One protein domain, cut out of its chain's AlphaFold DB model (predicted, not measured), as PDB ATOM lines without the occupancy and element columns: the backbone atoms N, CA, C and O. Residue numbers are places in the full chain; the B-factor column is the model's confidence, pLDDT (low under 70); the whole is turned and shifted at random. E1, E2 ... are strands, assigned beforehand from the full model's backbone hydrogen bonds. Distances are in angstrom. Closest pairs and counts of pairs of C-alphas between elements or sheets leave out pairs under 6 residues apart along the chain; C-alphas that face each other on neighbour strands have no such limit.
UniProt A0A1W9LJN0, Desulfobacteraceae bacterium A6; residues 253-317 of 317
ATOM      1  N   ILE A 253       0.643  39.828 -31.479       88.62
ATOM      2  CA  ILE A 253       2.073  39.955 -31.176       88.62
ATOM      3  C   ILE A 253       2.208  40.995 -30.072       88.62
ATOM      4  O   ILE A 253       1.757  42.125 -30.242       88.62
ATOM      5  N   ILE A 254       2.859  40.632 -28.970       88.69
ATOM      6  CA  ILE A 254       3.224  41.568 -27.905       88.69
ATOM      7  C   ILE A 254       4.741  41.517 -27.747       88.69
ATOM      8  O   ILE A 254       5.275  40.541 -27.225       88.69
ATOM      9  N   ASN A 255       5.434  42.565 -28.187       91.81
ATOM     10  CA  ASN A 255       6.784  42.831 -27.712       91.81
ATOM     11  C   ASN A 255       6.667  43.698 -26.463       91.81
ATOM     12  O   ASN A 255       6.105  44.789 -26.536       91.81
ATOM     13  N   ARG A 256       7.179  43.215 -25.329       93.62
ATOM     14  CA  ARG A 256       7.237  43.996 -24.093       93.62
ATOM     15  C   ARG A 256       8.661  44.029 -23.565       93.62
ATOM     16  O   ARG A 256       9.112  43.074 -22.935       93.62
ATOM     17  N   PHE A 257       9.362  45.115 -23.861       93.06
ATOM     18  CA  PHE A 257      10.760  45.316 -23.497       93.06
ATOM     19  C   PHE A 257      10.866  46.402 -22.427       93.06
ATOM     20  O   PHE A 257      10.266  47.465 -22.547       93.06
ATOM     21  N   SER A 258      11.645  46.144 -21.382       93.44
ATOM     22  CA  SER A 258      11.991  47.145 -20.376       93.44
ATOM     23  C   SER A 258      13.465  46.993 -20.040       93.44
ATOM     24  O   SER A 258      13.900  45.911 -19.644       93.44
ATOM     25  N   GLY A 259      14.243  48.053 -20.246       89.50
ATOM     26  CA  GLY A 259      15.683  48.048 -20.019       89.50
ATOM     27  C   GLY A 259      16.198  49.391 -19.517       89.50
ATOM     28  O   GLY A 259      15.707  50.443 -19.916       89.50
ATOM     29  N   ASN A 260      17.220  49.344 -18.666       91.81
ATOM     30  CA  ASN A 260      17.934  50.517 -18.171       91.81
ATOM     31  C   ASN A 260      19.437  50.342 -18.426       91.81
ATOM     32  O   ASN A 260      19.953  49.241 -18.240       91.81
ATOM     33  N   ASN A 261      20.127  51.404 -18.848       91.31
ATOM     34  CA  ASN A 261      21.544  51.401 -19.240       91.31
ATOM     35  C   ASN A 261      21.868  50.376 -20.350       91.31
ATOM     36  O   ASN A 261      22.885  49.681 -20.302       91.31
ATOM     37  N   VAL A 262      20.983  50.235 -21.340       93.81
ATOM     38  CA  VAL A 262      21.121  49.212 -22.390       93.81
ATOM     39  C   VAL A 262      22.049  49.659 -23.515       93.81
ATOM     40  O   VAL A 262      21.988  50.795 -23.972       93.81
ATOM     41  N   THR A 263      22.895  48.756 -24.007       93.62
ATOM     42  CA  THR A 263      23.789  49.019 -25.143       93.62
ATOM     43  C   THR A 263      23.678  47.885 -26.160       93.62
ATOM     44  O   THR A 263      23.957  46.733 -25.840       93.62
ATOM     45  N   ASN A 264      23.248  48.215 -27.377       94.00
ATOM     46  CA  ASN A 264      23.104  47.306 -28.513       94.00
ATOM     47  C   ASN A 264      23.997  47.811 -29.651       94.00
ATOM     48  O   ASN A 264      23.844  48.953 -30.086       94.00
ATOM     49  N   ILE A 265      24.951  46.999 -30.109       96.25
ATOM     50  CA  ILE A 265      25.961  47.429 -31.084       96.25
ATOM     51  C   ILE A 265      26.139  46.361 -32.166       96.25
ATOM     52  O   ILE A 265      26.485  45.221 -31.866       96.25
ATOM     53  N   ALA A 266      25.970  46.756 -33.427       95.50
ATOM     54  CA  ALA A 266      26.368  45.994 -34.604       95.50
ATOM     55  C   ALA A 266      27.557  46.685 -35.286       95.50
ATOM     56  O   ALA A 266      27.444  47.839 -35.700       95.50
ATOM     57  N   ILE A 267      28.685  45.985 -35.432       94.25
ATOM     58  CA  ILE A 267      29.865  46.478 -36.162       94.25
ATOM     59  C   ILE A 267      30.257  45.455 -37.228       94.25
ATOM     60  O   ILE A 267      30.267  44.254 -36.959       94.25
ATOM     61  N   GLY A 268      30.591  45.927 -38.430       91.69
ATOM     62  CA  GLY A 268      31.040  45.097 -39.550       91.69
ATOM     63  C   GLY A 268      29.993  44.931 -40.653       91.69
ATOM     64  O   GLY A 268      28.807  45.216 -40.470       91.69
ATOM     65  N   LYS A 269      30.455  44.500 -41.835       91.06
ATOM     66  CA  LYS A 269      29.601  44.361 -43.019       91.06
ATOM     67  C   LYS A 269      28.563  43.252 -42.823       91.06
ATOM     68  O   LYS A 269      28.934  42.120 -42.533       91.06
ATOM     69  N   GLY A 270      27.285  43.572 -43.024       85.69
ATOM     70  CA  GLY A 270      26.166  42.640 -42.853       85.69
ATOM     71  C   GLY A 270      25.847  42.280 -41.396       85.69
ATOM     72  O   GLY A 270      25.004  41.417 -41.158       85.69
ATOM     73  N   SER A 271      26.513  42.905 -40.417       91.00
ATOM     74  CA  SER A 271      26.280  42.639 -38.996       91.00
ATOM     75  C   SER A 271      24.910  43.148 -38.548       91.00
ATOM     76  O   SER A 271      24.510  44.268 -38.872       91.00
ATOM     77  N   GLU A 272      24.209  42.364 -37.732       93.06
ATOM     78  CA  GLU A 272      22.920  42.758 -37.168       93.06
ATOM     79  C   GLU A 272      22.850  42.476 -35.662       93.06
ATOM     80  O   GLU A 272      23.079  41.349 -35.225       93.06
ATOM     81  N   ALA A 273      22.492  43.492 -34.872       93.69
ATOM     82  CA  ALA A 273      22.314  43.386 -33.424       93.69
ATOM     83  C   ALA A 273      20.858  43.684 -33.042       93.69
ATOM     84  O   ALA A 273      20.324  44.748 -33.360       93.69
ATOM     85  N   ASN A 274      20.199  42.740 -32.370       93.31
ATOM     86  CA  ASN A 274      18.773  42.809 -32.049       93.31
ATOM     87  C   ASN A 274      18.570  42.644 -30.535       93.31
ATOM     88  O   ASN A 274      18.674  41.533 -30.017       93.31
ATOM     89  N   LEU A 275      18.243  43.729 -29.832       91.38
ATOM     90  CA  LEU A 275      17.924  43.737 -28.405       91.38
ATOM     91  C   LEU A 275      16.424  43.987 -28.210       91.38
ATOM     92  O   LEU A 275      15.863  44.887 -28.831       91.38
ATOM     93  N   GLY A 276      15.747  43.192 -27.375       90.88
ATOM     94  CA  GLY A 276      14.319  43.392 -27.073       90.88
ATOM     95  C   GLY A 276      13.428  43.517 -28.316       90.88
ATOM     96  O   GLY A 276      12.544  44.369 -28.347       90.88
ATOM     97  N   THR A 277      13.744  42.769 -29.378       93.50
ATOM     98  CA  THR A 277      13.173  42.967 -30.713       93.50
ATOM     99  C   THR A 277      12.498  41.699 -31.223       93.50
ATOM    100  O   THR A 277      13.108  40.630 -31.243       93.50
ATOM    101  N   VAL A 278      11.256  41.832 -31.690       91.31
ATOM    102  CA  VAL A 278      10.500  40.775 -32.374       91.31
ATOM    103  C   VAL A 278      10.590  41.012 -33.877       91.31
ATOM    104  O   VAL A 278      10.221  42.081 -34.352       91.31
ATOM    105  N   ARG A 279      11.051  40.022 -34.648       88.50
ATOM    106  CA  ARG A 279      11.078  40.094 -36.116       88.50
ATOM    107  C   ARG A 279      10.044  39.150 -36.719       88.50
ATOM    108  O   ARG A 279      10.031  37.966 -36.400       88.50
ATOM    109  N   VAL A 280       9.221  39.669 -37.624       84.44
ATOM    110  CA  VAL A 280       8.236  38.916 -38.404       84.44
ATOM    111  C   VAL A 280       8.617  39.047 -39.875       84.44
ATOM    112  O   VAL A 280       8.772  40.167 -40.352       84.44
ATOM    113  N   LYS A 281       8.798  37.918 -40.574       79.62
ATOM    114  CA  LYS A 281       9.283  37.884 -41.962       79.62
ATOM    115  C   LYS A 281       8.297  37.241 -42.930       79.62
ATOM    116  O   LYS A 281       7.901  36.094 -42.745       79.62
ATOM    117  N   GLY A 282       7.899  37.996 -43.951       64.19
ATOM    118  CA  GLY A 282       6.970  37.649 -45.026       64.19
ATOM    119  C   GLY A 282       5.531  37.336 -44.603       64.19
ATOM    120  O   GLY A 282       4.700  37.045 -45.460       64.19
ATOM    121  N   SER A 283       5.194  37.375 -43.312       73.62
ATOM    122  CA  SER A 283       3.856  37.023 -42.822       73.62
ATOM    123  C   SER A 283       2.851  38.163 -42.971       73.62
ATOM    124  O   SER A 283       3.068  39.275 -42.501       73.62
ATOM    125  N   THR A 284       1.672  37.864 -43.526       69.75
ATOM    126  CA  THR A 284       0.529  38.786 -43.456       69.75
ATOM    127  C   THR A 284      -0.035  38.804 -42.035       69.75
ATOM    128  O   THR A 284      -0.546  37.788 -41.555       69.75
ATOM    129  N   ILE A 285      -0.010  39.961 -41.382       79.88
ATOM    130  CA  ILE A 285      -0.611  40.151 -40.060       79.88
ATOM    131  C   ILE A 285      -2.023  40.721 -40.234       79.88
ATOM    132  O   ILE A 285      -2.189  41.767 -40.856       79.88
ATOM    133  N   LYS A 286      -3.043  40.027 -39.712       77.50
ATOM    134  CA  LYS A 286      -4.416  40.560 -39.576       77.50
ATOM    135  C   LYS A 286      -4.831  40.811 -38.126       77.50
ATOM    136  O   LYS A 286      -5.837  41.469 -37.896       77.50
ATOM    137  N   GLY A 287      -4.101  40.228 -37.180       82.25
ATOM    138  CA  GLY A 287      -4.256  40.468 -35.750       82.25
ATOM    139  C   GLY A 287      -3.544  41.740 -35.283       82.25
ATOM    140  O   GLY A 287      -3.033  42.515 -36.092       82.25
ATOM    141  N   ALA A 288      -3.482  41.948 -33.970       88.94
ATOM    142  CA  ALA A 288      -2.849  43.128 -33.386       88.94
ATOM    143  C   ALA A 288      -1.326  42.964 -33.217       88.94
ATOM    144  O   ALA A 288      -0.826  41.874 -32.924       88.94
ATOM    145  N   VAL A 289      -0.596  44.075 -33.342       91.94
ATOM    146  CA  VAL A 289       0.822  44.191 -32.973       91.94
ATOM    147  C   VAL A 289       0.939  45.265 -31.899       91.94
ATOM    148  O   VAL A 289       0.590  46.418 -32.134       91.94
ATOM    149  N   ILE A 290       1.421  44.878 -30.723       90.50
ATOM    150  CA  ILE A 290       1.618  45.746 -29.563       90.50
ATOM    151  C   ILE A 290       3.121  45.785 -29.271       90.50
ATOM    152  O   ILE A 290       3.732  44.744 -29.029       90.50
ATOM    153  N   ASN A 291       3.717  46.979 -29.308       92.56
ATOM    154  CA  ASN A 291       5.110  47.209 -28.923       92.56
ATOM    155  C   ASN A 291       5.155  48.088 -27.666       92.56
ATOM    156  O   ASN A 291       5.162  49.312 -27.757       92.56
ATOM    157  N   ASP A 292       5.165  47.447 -26.502       93.12
ATOM    158  CA  ASP A 292       5.293  48.071 -25.184       93.12
ATOM    159  C   ASP A 292       6.778  48.090 -24.783       93.12
ATOM    160  O   ASP A 292       7.273  47.213 -24.075       93.12
ATOM    161  N   SER A 293       7.534  49.031 -25.350       91.00
ATOM    162  CA  SER A 293       8.990  49.085 -25.193       91.00
ATOM    163  C   SER A 293       9.456  50.354 -24.487       91.00
ATOM    164  O   SER A 293       9.352  51.451 -25.029       91.00
ATOM    165  N   THR A 294      10.079  50.178 -23.322       91.31
ATOM    166  CA  THR A 294      10.755  51.229 -22.554       91.31
ATOM    167  C   THR A 294      12.256  50.953 -22.487       91.31
ATOM    168  O   THR A 294      12.685  49.870 -22.091       91.31
ATOM    169  N   ALA A 295      13.075  51.945 -22.838       89.19
ATOM    170  CA  ALA A 295      14.528  51.866 -22.718       89.19
ATOM    171  C   ALA A 295      15.082  53.184 -22.163       89.19
ATOM    172  O   ALA A 295      15.038  54.210 -22.840       89.19
ATOM    173  N   THR A 296      15.605  53.169 -20.937       88.62
ATOM    174  CA  THR A 296      16.281  54.322 -20.324       88.62
ATOM    175  C   THR A 296      17.796  54.189 -20.478       88.62
ATOM    176  O   THR A 296      18.338  53.086 -20.389       88.62
ATOM    177  N   ASN A 297      18.490  55.308 -20.720       89.44
ATOM    178  CA  ASN A 297      19.944  55.356 -20.948       89.44
ATOM    179  C   ASN A 297      20.417  54.354 -22.024       89.44
ATOM    180  O   ASN A 297      21.318  53.546 -21.796       89.44
ATOM    181  N   ALA A 298      19.755  54.370 -23.183       91.25
ATOM    182  CA  ALA A 298      19.977  53.413 -24.259       91.25
ATOM    183  C   ALA A 298      20.991  53.909 -25.306       91.25
ATOM    184  O   ALA A 298      20.831  54.996 -25.856       91.25
ATOM    185  N   SER A 299      21.965  53.066 -25.654       94.38
ATOM    186  CA  SER A 299      22.822  53.215 -26.838       94.38
ATOM    187  C   SER A 299      22.461  52.149 -27.875       94.38
ATOM    188  O   SER A 299      22.502  50.957 -27.574       94.38
ATOM    189  N   ASN A 300      22.118  52.550 -29.100       93.12
ATOM    190  CA  ASN A 300      21.825  51.637 -30.210       93.12
ATOM    191  C   ASN A 300      22.650  52.051 -31.437       93.12
ATOM    192  O   ASN A 300      22.394  53.103 -32.017       93.12
ATOM    193  N   ILE A 301      23.670  51.266 -31.789       95.38
ATOM    194  CA  ILE A 301      24.739  51.671 -32.715       95.38
ATOM    195  C   ILE A 301      24.882  50.640 -33.839       95.38
ATOM    196  O   ILE A 301      25.070  49.455 -33.579       95.38
ATOM    197  N   ALA A 302      24.855  51.099 -35.090       95.19
ATOM    198  CA  ALA A 302      25.163  50.303 -36.278       95.19
ATOM    199  C   ALA A 302      26.322  50.958 -37.045       95.19
ATOM    200  O   ALA A 302      26.230  52.131 -37.402       95.19
ATOM    201  N   ALA A 303      27.407  50.219 -37.292       95.00
ATOM    202  CA  ALA A 303      28.603  50.725 -37.963       95.00
ATOM    203  C   ALA A 303      29.159  49.723 -38.993       95.00
ATOM    204  O   ALA A 303      29.787  48.721 -38.645       95.00
ATOM    205  N   GLY A 304      28.954  50.013 -40.278       93.56
ATOM    206  CA  GLY A 304      29.411  49.193 -41.401       93.56
ATOM    207  C   GLY A 304      28.500  49.336 -42.623       93.56
ATOM    208  O   GLY A 304      27.602  50.175 -42.648       93.56
ATOM    209  N   THR A 305      28.747  48.522 -43.651       88.44
ATOM    210  CA  THR A 305      27.850  48.381 -44.812       88.44
ATOM    211  C   THR A 305      26.834  47.272 -44.551       88.44
ATOM    212  O   THR A 305      27.177  46.258 -43.955       88.44
ATOM    213  N   ASP A 306      25.581  47.448 -44.974       90.62
ATOM    214  CA  ASP A 306      24.490  46.482 -44.738       90.62
ATOM    215  C   ASP A 306      24.244  46.155 -43.241       90.62
ATOM    216  O   ASP A 306      23.712  45.101 -42.897       90.62
ATOM    217  N   THR A 307      24.648  47.056 -42.337       89.62
ATOM    218  CA  THR A 307      24.623  46.864 -40.878       89.62
ATOM    219  C   THR A 307      23.316  47.374 -40.262       89.62
ATOM    220  O   THR A 307      22.860  48.469 -40.591       89.62
ATOM    221  N   LYS A 308      22.727  46.626 -39.320       92.44
ATOM    222  CA  LYS A 308      21.472  46.989 -38.626       92.44
ATOM    223  C   LYS A 308      21.603  46.858 -37.106       92.44
ATOM    224  O   LYS A 308      22.180  45.895 -36.612       92.44
ATOM    225  N   ALA A 309      21.009  47.779 -36.349       94.88
ATOM    226  CA  ALA A 309      20.903  47.670 -34.894       94.88
ATOM    227  C   ALA A 309      19.484  48.042 -34.445       94.88
ATOM    228  O   ALA A 309      19.033  49.166 -34.664       94.88
ATOM    229  N   ASN A 310      18.772  47.089 -33.846       94.44
ATOM    230  CA  ASN A 310      17.366  47.210 -33.468       94.44
ATOM    231  C   ASN A 310      17.213  47.014 -31.954       94.44
ATOM    232  O   ASN A 310      17.562  45.951 -31.441       94.44
ATOM    233  N   THR A 311      16.656  48.003 -31.251       94.25
ATOM    234  CA  THR A 311      16.387  47.937 -29.804       94.25
ATOM    235  C   THR A 311      14.906  48.181 -29.539       94.25
ATOM    236  O   THR A 311      14.374  49.191 -29.988       94.25
ATOM    237  N   GLY A 312      14.245  47.290 -28.793       92.81
ATOM    238  CA  GLY A 312      12.881  47.530 -28.308       92.81
ATOM    239  C   GLY A 312      11.808  47.585 -29.406       92.81
ATOM    240  O   GLY A 312      10.875  48.385 -29.331       92.81
ATOM    241  N   SER A 313      11.970  46.810 -30.480       93.75
ATOM    242  CA  SER A 313      11.235  47.026 -31.733       93.75
ATOM    243  C   SER A 313      10.421  45.816 -32.199       93.75
ATOM    244  O   SER A 313      10.727  44.672 -31.865       93.75
ATOM    245  N   VAL A 314       9.400  46.061 -33.022       92.56
ATOM    246  CA  VAL A 314       8.804  45.015 -33.863       92.56
ATOM    247  C   VAL A 314       9.180  45.304 -35.312       92.56
ATOM    248  O   VAL A 314       8.749  46.304 -35.879       92.56
ATOM    249  N   VAL A 315      10.008  44.440 -35.893       90.62
ATOM    250  CA  VAL A 315      10.501  44.551 -37.271       90.62
ATOM    251  C   VAL A 315       9.633  43.678 -38.168       90.62
ATOM    252  O   VAL A 315       9.647  42.452 -38.039       90.62
ATOM    253  N   LEU A 316       8.876  44.310 -39.062       85.12
ATOM    254  CA  LEU A 316       8.056  43.648 -40.077       85.12
ATOM    255  C   LEU A 316       8.787  43.755 -41.424       85.12
ATOM    256  O   LEU A 316       8.970  44.862 -41.926       85.12
ATOM    257  N   GLU A 317       9.243  42.621 -41.961       75.94
ATOM    258  CA  GLU A 317      10.036  42.491 -43.202       75.94
ATOM    259  C   GLU A 317       9.428  41.454 -44.162       75.94
ATOM    260  O   GLU A 317       8.641  40.602 -43.689       75.94
TER     261      GLU A 317
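Overview. This is residues 253 to 317 of the 317 residues of a protein of Desulfobacteraceae bacterium A6 (UniProt A0A1W9LJN0). The chain is wound in two stacked turns, a short solenoid in which E1 to E4 make the first turn and E5 to E8 the second, each strand side by side with its mate in the other turn. Within each turn a long strand, E1 or E5, runs along one side, E2 or E6 turns off at a corner, E3 or E7 folds back, and E4 or E8 turns off again; residues 281 to 287 join the two turns. The printed part has 65 residues with eight named strands in the order E1 to E8 and no named helix, and is all strand; the four sheets have two strands each, E1 = E5, E2 = E6, E3 = E7 and E4 = E8, all parallel. It is flat, spanning 35 by 28 by 8 A, and only just compact, close to loose, with a radius of gyration of the C-alphas of 12.8 A.

Arrangement. E1, residues 253 to 260, and E5, residues 288 to 296, are parallel neighbours at 3 degrees; N 255 and O 290 are within hydrogen-bond range at 2.9 A, as are N 292 and O 255 at 2.8 A. E2, residues 263 to 267, is parallel to E6, residues 299 to 303, at 1 degree, with N 264 and O 299 2.8 A apart. E3, residues 272 to 275, is parallel to E7, residues 308 to 311, at 0 degrees, with N 275 and O 310 2.8 A apart. E4, residues 278 to 280, is parallel to E8, residues 314 to 316, at 14 degrees, with N 280 and O 315 2.8 A apart. Within the first turn, the closest C-alphas of E2 and E3 are those of Ala 266 and Ala 273, 5.0 A apart. Those of E1 and E4 are Asn 255 and Val 278, 6.3 A apart. In the second turn, the closest C-alphas of E6 and E7 are those of Ala 302 and Ala 309, 5.2 A apart. E1 and E3 are apart, and E5 and E7 only just so, with closest C-alphas at 8.3 A.

Along the chain. E1 begins at C-alpha 253, (2.073, 39.955, -31.176), and is 23.1 A long. E2 is 12.8 A long, E3 10.1 A and E4 6.7 A. E5 begins at C-alpha 288, (-2.849, 43.128, -33.386), and is 25.7 A long; E6 is 12.8 A and E7 10.2 A. E8, 6.4 A long, ends at C-alpha 316, (8.056, 43.648, -40.077).

Size, cuts and confidence. The two C-alphas farthest apart, those of Gly 268 and Gly 287, are 35.8 A apart. The printed part has no cut and ends at Glu 317, the chain's last residue. No link is long; E4 to E5, with 7 residues, is short, and the others are tight. The mean pLDDT of the printed part is 89.8; residues 282 and 284 are under 70.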